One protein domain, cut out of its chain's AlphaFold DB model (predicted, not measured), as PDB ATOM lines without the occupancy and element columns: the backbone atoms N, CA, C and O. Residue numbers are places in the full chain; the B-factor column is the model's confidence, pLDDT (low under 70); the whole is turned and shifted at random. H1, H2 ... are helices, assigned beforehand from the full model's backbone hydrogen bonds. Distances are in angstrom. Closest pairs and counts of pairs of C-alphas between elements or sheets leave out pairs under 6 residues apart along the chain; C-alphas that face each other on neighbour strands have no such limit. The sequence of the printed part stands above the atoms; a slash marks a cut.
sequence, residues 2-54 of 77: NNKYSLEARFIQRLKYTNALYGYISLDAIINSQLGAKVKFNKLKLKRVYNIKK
ATOM      1  N   ASN A   2     -62.830 -81.376  53.563       48.91
ATOM      2  CA  ASN A   2     -62.844 -81.179  52.115       48.91
ATOM      3  C   ASN A   2     -61.396 -81.201  51.574       48.91
ATOM      4  O   ASN A   2     -60.697 -80.189  51.592       48.91
ATOM      5  N   ASN A   3     -60.920 -82.376  51.141       61.00
ATOM      6  CA  ASN A   3     -59.524 -82.628  50.729       61.00
ATOM      7  C   ASN A   3     -59.048 -81.776  49.538       61.00
ATOM      8  O   ASN A   3     -57.855 -81.743  49.246       61.00
ATOM      9  N   LYS A   4     -59.958 -81.052  48.878       60.78
ATOM     10  CA  LYS A   4     -59.693 -80.174  47.731       60.78
ATOM     11  C   LYS A   4     -58.669 -79.067  48.029       60.78
ATOM     12  O   LYS A   4     -57.997 -78.603  47.115       60.78
ATOM     13  N   TYR A   5     -58.517 -78.675  49.298       67.94
ATOM     14  CA  TYR A   5     -57.601 -77.606  49.718       67.94
ATOM     15  C   TYR A   5     -56.380 -78.082  50.504       67.94
ATOM     16  O   TYR A   5     -55.626 -77.232  50.987       67.94
ATOM     17  N   SER A   6     -56.165 -79.395  50.632       79.25
ATOM     18  CA  SER A   6     -54.988 -79.907  51.330       79.25
ATOM     19  C   SER A   6     -53.703 -79.450  50.628       79.25
ATOM     20  O   SER A   6     -53.666 -79.250  49.409       79.25
ATOM     21  N   LEU A   7     -52.628 -79.283  51.405       77.50
ATOM     22  CA  LEU A   7     -51.282 -79.034  50.873       77.50
ATOM     23  C   LEU A   7     -50.915 -80.063  49.796       77.50
ATOM     24  O   LEU A   7     -50.355 -79.710  48.763       77.50
ATOM     25  N   GLU A   8     -51.319 -81.312  50.018       73.56
ATOM     26  CA  GLU A   8     -51.132 -82.430  49.100       73.56
ATOM     27  C   GLU A   8     -51.847 -82.202  47.756       73.56
ATOM     28  O   GLU A   8     -51.220 -82.291  46.701       73.56
ATOM     29  N   ALA A   9     -53.131 -81.823  47.771       79.31
ATOM     30  CA  ALA A   9     -53.897 -81.557  46.554       79.31
ATOM     31  C   ALA A   9     -53.314 -80.382  45.752       79.31
ATOM     32  O   ALA A   9     -53.154 -80.478  44.532       79.31
ATOM     33  N   ARG A  10     -52.922 -79.298  46.436       81.50
ATOM     34  CA  ARG A  10     -52.279 -78.135  45.798       81.50
ATOM     35  C   ARG A  10     -50.927 -78.498  45.190       81.50
ATOM     36  O   ARG A  10     -50.609 -78.035  44.095       81.50
ATOM     37  N   PHE A  11     -50.144 -79.334  45.873       81.94
ATOM     38  CA  PHE A  11     -48.855 -79.799  45.369       81.94
ATOM     39  C   PHE A  11     -49.024 -80.647  44.102       81.94
ATOM     40  O   PHE A  11     -48.392 -80.358  43.088       81.94
ATOM     41  N   ILE A  12     -49.950 -81.612  44.103       82.31
ATOM     42  CA  ILE A  12     -50.266 -82.427  42.917       82.31
ATOM     43  C   ILE A  12     -50.749 -81.556  41.752       82.31
ATOM     44  O   ILE A  12     -50.326 -81.750  40.612       82.31
ATOM     45  N   GLN A  13     -51.611 -80.573  42.016       84.00
ATOM     46  CA  GLN A  13     -52.088 -79.651  40.983       84.00
ATOM     47  C   GLN A  13     -50.935 -78.846  40.363       84.00
ATOM     48  O   GLN A  13     -50.891 -78.678  39.144       84.00
ATOM     49  N   ARG A  14     -49.967 -78.404  41.176       82.94
ATOM     50  CA  ARG A  14     -48.766 -77.702  40.701       82.94
ATOM     51  C   ARG A  14     -47.900 -78.594  39.805       82.94
ATOM     52  O   ARG A  14     -47.450 -78.126  38.764       82.94
ATOM     53  N   LEU A  15     -47.726 -79.870  40.163       83.12
ATOM     54  CA  LEU A  15     -47.007 -80.848  39.333       83.12
ATOM     55  C   LEU A  15     -47.674 -81.012  37.960       83.12
ATOM     56  O   LEU A  15     -47.007 -80.891  36.930       83.12
ATOM     57  N   LYS A  16     -49.001 -81.209  37.940       83.31
ATOM     58  CA  LYS A  16     -49.783 -81.316  36.696       83.31
ATOM     59  C   LYS A  16     -49.649 -80.067  35.826       83.31
ATOM     60  O   LYS A  16     -49.446 -80.188  34.624       83.31
ATOM     61  N   TYR A  17     -49.708 -78.884  36.436       84.69
ATOM     62  CA  TYR A  17     -49.547 -77.613  35.733       84.69
ATOM     63  C   TYR A  17     -48.170 -77.481  35.070       84.69
ATOM     64  O   TYR A  17     -48.092 -77.141  33.894       84.69
ATOM     65  N   THR A  18     -47.084 -77.814  35.778       81.38
ATOM     66  CA  THR A  18     -45.740 -77.769  35.173       81.38
ATOM     67  C   THR A  18     -45.574 -78.761  34.031       81.38
ATOM     68  O   THR A  18     -44.977 -78.416  33.018       81.38
ATOM     69  N   ASN A  19     -46.167 -79.952  34.154       82.94
ATOM     70  CA  ASN A  19     -46.148 -80.935  33.078       82.94
ATOM     71  C   ASN A  19     -46.910 -80.442  31.840       82.94
ATOM     72  O   ASN A  19     -46.434 -80.622  30.728       82.94
ATOM     73  N   ALA A  20     -48.061 -79.790  32.027       82.12
ATOM     74  CA  ALA A  20     -48.842 -79.229  30.926       82.12
ATOM     75  C   ALA A  20     -48.124 -78.069  30.213       82.12
ATOM     76  O   ALA A  20     -48.223 -77.954  28.998       82.12
ATOM     77  N   LEU A  21     -47.395 -77.225  30.953       82.62
ATOM     78  CA  LEU A  21     -46.661 -76.093  30.375       82.62
ATOM     79  C   LEU A  21     -45.367 -76.497  29.668       82.62
ATOM     80  O   LEU A  21     -45.045 -75.947  28.620       82.62
ATOM     81  N   TYR A  22     -44.591 -77.394  30.277       80.50
ATOM     82  CA  TYR A  22     -43.220 -77.669  29.844       80.50
ATOM     83  C   TYR A  22     -43.045 -79.048  29.202       80.50
ATOM     84  O   TYR A  22     -41.978 -79.332  28.666       80.50
ATOM     85  N   GLY A  23     -44.049 -79.925  29.283       80.81
ATOM     86  CA  GLY A  23     -43.935 -81.334  28.892       80.81
ATOM     87  C   GLY A  23     -43.140 -82.192  29.885       80.81
ATOM     88  O   GLY A  23     -42.843 -83.346  29.593       80.81
ATOM     89  N   TYR A  24     -42.761 -81.638  31.043       80.06
ATOM     90  CA  TYR A  24     -42.049 -82.342  32.111       80.06
ATOM     91  C   TYR A  24     -42.367 -81.747  33.488       80.06
ATOM     92  O   TYR A  24     -42.732 -80.576  33.615       80.06
ATOM     93  N   ILE A  25     -42.173 -82.530  34.554       81.75
ATOM     94  CA  ILE A  25     -42.181 -81.993  35.920       81.75
ATOM     95  C   ILE A  25     -40.812 -81.382  36.223       81.75
ATOM     96  O   ILE A  25     -39.778 -82.058  36.224       81.75
ATOM     97  N   SER A  26     -40.835 -80.088  36.530       79.19
ATOM     98  CA  SER A  26     -39.679 -79.271  36.885       79.19
ATOM     99  C   SER A  26     -39.728 -78.948  38.378       79.19
ATOM    100  O   SER A  26     -40.323 -77.951  38.796       79.19
ATOM    101  N   LEU A  27     -39.130 -79.805  39.214       79.31
ATOM    102  CA  LEU A  27     -39.041 -79.535  40.655       79.31
ATOM    103  C   LEU A  27     -38.245 -78.254  40.930       79.31
ATOM    104  O   LEU A  27     -38.565 -77.527  41.867       79.31
ATOM    105  N   ASP A  28     -37.268 -77.940  40.074       77.25
ATOM    106  CA  ASP A  28     -36.540 -76.674  40.068       77.25
ATOM    107  C   ASP A  28     -37.484 -75.491  39.848       77.25
ATOM    108  O   ASP A  28     -37.455 -74.563  40.649       77.25
ATOM    109  N   ALA A  29     -38.377 -75.515  38.854       74.44
ATOM    110  CA  ALA A  29     -39.344 -74.430  38.671       74.44
ATOM    111  C   ALA A  29     -40.311 -74.313  39.857       74.44
ATOM    112  O   ALA A  29     -40.608 -73.206  40.307       74.44
ATOM    113  N   ILE A  30     -40.787 -75.434  40.406       79.75
ATOM    114  CA  ILE A  30     -41.750 -75.423  41.517       79.75
ATOM    115  C   ILE A  30     -41.114 -74.854  42.786       79.75
ATOM    116  O   ILE A  30     -41.645 -73.906  43.362       79.75
ATOM    117  N   ILE A  31     -39.978 -75.408  43.206       78.62
ATOM    118  CA  ILE A  31     -39.330 -75.019  44.459       78.62
ATOM    119  C   ILE A  31     -38.673 -73.648  44.313       78.62
ATOM    120  O   ILE A  31     -38.869 -72.792  45.175       78.62
ATOM    121  N   ASN A  32     -37.969 -73.381  43.205       78.25
ATOM    122  CA  ASN A  32     -37.296 -72.095  43.050       78.25
ATOM    123  C   ASN A  32     -38.277 -70.932  42.868       78.25
ATOM    124  O   ASN A  32     -37.982 -69.838  43.346       78.25
ATOM    125  N   SER A  33     -39.439 -71.139  42.230       74.88
ATOM    126  CA  SER A  33     -40.463 -70.083  42.139       74.88
ATOM    127  C   SER A  33     -41.055 -69.731  43.504       74.88
ATOM    128  O   SER A  33     -41.287 -68.557  43.779       74.88
ATOM    129  N   GLN A  34     -41.258 -70.717  44.385       75.25
ATOM    130  CA  GLN A  34     -41.746 -70.453  45.739       75.25
ATOM    131  C   GLN A  34     -40.688 -69.829  46.647       75.25
ATOM    132  O   GLN A  34     -41.003 -68.901  47.390       75.25
ATOM    133  N   LEU A  35     -39.451 -70.328  46.604       73.06
ATOM    134  CA  LEU A  35     -38.367 -69.809  47.439       73.06
ATOM    135  C   LEU A  35     -37.945 -68.403  46.995       73.06
ATOM    136  O   LEU A  35     -37.743 -67.536  47.841       73.06
ATOM    137  N   GLY A  36     -37.903 -68.146  45.684       67.50
ATOM    138  CA  GLY A  36     -37.471 -66.859  45.126       67.50
ATOM    139  C   GLY A  36     -38.438 -65.718  45.400       67.50
ATOM    140  O   GLY A  36     -38.023 -64.567  45.439       67.50
ATOM    141  N   ALA A  37     -39.709 -66.038  45.650       71.69
ATOM    142  CA  ALA A  37     -40.704 -65.065  46.077       71.69
ATOM    143  C   ALA A  37     -40.536 -64.627  47.543       71.69
ATOM    144  O   ALA A  37     -41.110 -63.618  47.937       71.69
ATOM    145  N   LYS A  38     -39.801 -65.389  48.367       72.94
ATOM    146  CA  LYS A  38     -39.719 -65.159  49.819       72.94
ATOM    147  C   LYS A  38     -38.332 -64.767  50.311       72.94
ATOM    148  O   LYS A  38     -38.237 -64.034  51.287       72.94
ATOM    149  N   VAL A  39     -37.268 -65.265  49.684       72.00
ATOM    150  CA  VAL A  39     -35.887 -65.061  50.140       72.00
ATOM    151  C   VAL A  39     -34.954 -64.996  48.927       72.00
ATOM    152  O   VAL A  39     -35.181 -65.675  47.928       72.00
ATOM    153  N   LYS A  40     -33.872 -64.210  49.004       71.94
ATOM    154  CA  LYS A  40     -32.760 -64.308  48.045       71.94
ATOM    155  C   LYS A  40     -31.963 -65.576  48.352       71.94
ATOM    156  O   LYS A  40     -31.312 -65.659  49.386       71.94
ATOM    157  N   PHE A  41     -32.026 -66.565  47.470       75.56
ATOM    158  CA  PHE A  41     -31.317 -67.835  47.617       75.56
ATOM    159  C   PHE A  41     -30.725 -68.257  46.269       75.56
ATOM    160  O   PHE A  41     -31.220 -67.875  45.204       75.56
ATOM    161  N   ASN A  42     -29.672 -69.068  46.313       78.06
ATOM    162  CA  ASN A  42     -29.118 -69.667  45.105       78.06
ATOM    163  C   ASN A  42     -30.097 -70.709  44.568       78.06
ATOM    164  O   ASN A  42     -30.475 -71.636  45.287       78.06
ATOM    165  N   LYS A  43     -30.498 -70.562  43.300       76.38
ATOM    166  CA  LYS A  43     -31.441 -71.479  42.653       76.38
ATOM    167  C   LYS A  43     -30.954 -72.920  42.804       76.38
ATOM    168  O   LYS A  43     -29.845 -73.257  42.391       76.38
ATOM    169  N   LEU A  44     -31.810 -73.771  43.358       77.19
ATOM    170  CA  LEU A  44     -31.533 -75.192  43.492       77.19
ATOM    171  C   LEU A  44     -31.548 -75.826  42.098       77.19
ATOM    172  O   LEU A  44     -32.519 -75.673  41.349       77.19
ATOM    173  N   LYS A  45     -30.488 -76.561  41.752       75.56
ATOM    174  CA  LYS A  45     -30.483 -77.449  40.585       75.56
ATOM    175  C   LYS A  45     -31.132 -78.769  40.985       75.56
ATOM    176  O   LYS A  45     -30.483 -79.639  41.556       75.56
ATOM    177  N   LEU A  46     -32.428 -78.889  40.722       77.25
ATOM    178  CA  LEU A  46     -33.202 -80.092  41.021       77.25
ATOM    179  C   LEU A  46     -33.417 -80.936  39.764       77.25
ATOM    180  O   LEU A  46     -33.326 -80.453  38.635       77.25
ATOM    181  N   LYS A  47     -33.702 -82.222  39.977       76.50
ATOM    182  CA  LYS A  47     -33.914 -83.195  38.908       76.50
ATOM    183  C   LYS A  47     -35.202 -82.879  38.138       76.50
ATOM    184  O   LYS A  47     -36.251 -82.648  38.739       76.50
ATOM    185  N   ARG A  48     -35.115 -82.919  36.808       77.75
ATOM    186  CA  ARG A  48     -36.266 -82.837  35.898       77.75
ATOM    187  C   ARG A  48     -36.759 -84.240  35.582       77.75
ATOM    188  O   ARG A  48     -35.952 -85.140  35.348       77.75
ATOM    189  N   VAL A  49     -38.073 -84.428  35.589       78.44
ATOM    190  CA  VAL A  49     -38.699 -85.716  35.275       78.44
ATOM    191  C   VAL A  49     -39.518 -85.549  34.005       78.44
ATOM    192  O   VAL A  49     -40.605 -84.978  34.031       78.44
ATOM    193  N   TYR A  50     -38.957 -86.034  32.900       74.88
ATOM    194  CA  TYR A  50     -39.511 -85.873  31.554       74.88
ATOM    195  C   TYR A  50     -40.597 -86.884  31.208       74.88
ATOM    196  O   TYR A  50     -41.440 -86.605  30.370       74.88
ATOM    197  N   ASN A  51     -40.585 -88.057  31.843       74.38
ATOM    198  CA  ASN A  51     -41.534 -89.111  31.528       74.38
ATOM    199  C   ASN A  51     -42.244 -89.569  32.801       74.38
ATOM    200  O   ASN A  51     -41.629 -90.156  33.692       74.38
ATOM    201  N   ILE A  52     -43.537 -89.262  32.900       68.38
ATOM    202  CA  ILE A  52     -44.360 -89.567  34.072       68.38
ATOM    203  C   ILE A  52     -45.464 -90.508  33.618       68.38
ATOM    204  O   ILE A  52     -46.497 -90.079  33.117       68.38
ATOM    205  N   LYS A  53     -45.240 -91.813  33.791       71.06
ATOM    206  CA  LYS A  53     -46.240 -92.830  33.435       71.06
ATOM    207  C   LYS A  53     -47.410 -92.854  34.418       71.06
ATOM    208  O   LYS A  53     -48.547 -93.073  34.022       71.06
ATOM    209  N   LYS A  54     -47.133 -92.647  35.709       70.81
ATOM    210  CA  LYS A  54     -48.136 -92.678  36.776       70.81
ATOM    211  C   LYS A  54     -47.625 -91.919  37.997       70.81
ATOM    212  O   LYS A  54     -46.452 -92.027  38.343       70.81
TER     213      LYS A  54
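AT A GLANCE: This is residues 2 to 54 of the 77 residues of an uncharacterized protein of Photobacterium leiognathi subsp. mandapamensis (UniProt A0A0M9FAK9). Two helices, the longer H1 and the shorter H2, make an open V joined by a tight link, and a long tail, residues 37 to 54, folds back past H2, with residues 48 to 49 pairing beside the link. Residues 2 to 10 stick out. The 53 printed residues hold H1 then H2 and no named strand; the class is all helix, though the helices hold 26 residues, under half. The whole is flat, 33 by 29 by 15 A, and only just loose, close to compact, with a radius of gyration of the C-alphas of 12.3 A.

IN THESE COORDINATES: Find C-alpha 7 at (-51.282, -79.034, 50.873); from there H1 runs 22.6 A to residue 22. H2, residues 27 to 36, runs 13.5 A to C-alpha 36 at (-37.471, -66.859, 45.126).

HOW THE PARTS SIT: H1 and H2 only just touch, with 3 pairs of C-alphas within 8 A, through residues 14 to 18 of H1 alone; the closest C-alphas, of Arg 14 and Ile 30, are 7.4 A apart. They run opposite ways at a steep tilt of 67 degrees, only just short of about perpendicular. Residues 25 to 26 pair antiparallel with 48 to 49. Every O i to N i+4 pair is within hydrogen-bond range in H1 and H2.

THE WHOLE: The farthest C-alphas, of Asn 2 and Asn 42, are 36.3 A apart. The printed part has no cut. Look for pLDDT under 70 at residues 2 to 5, 36 and 52.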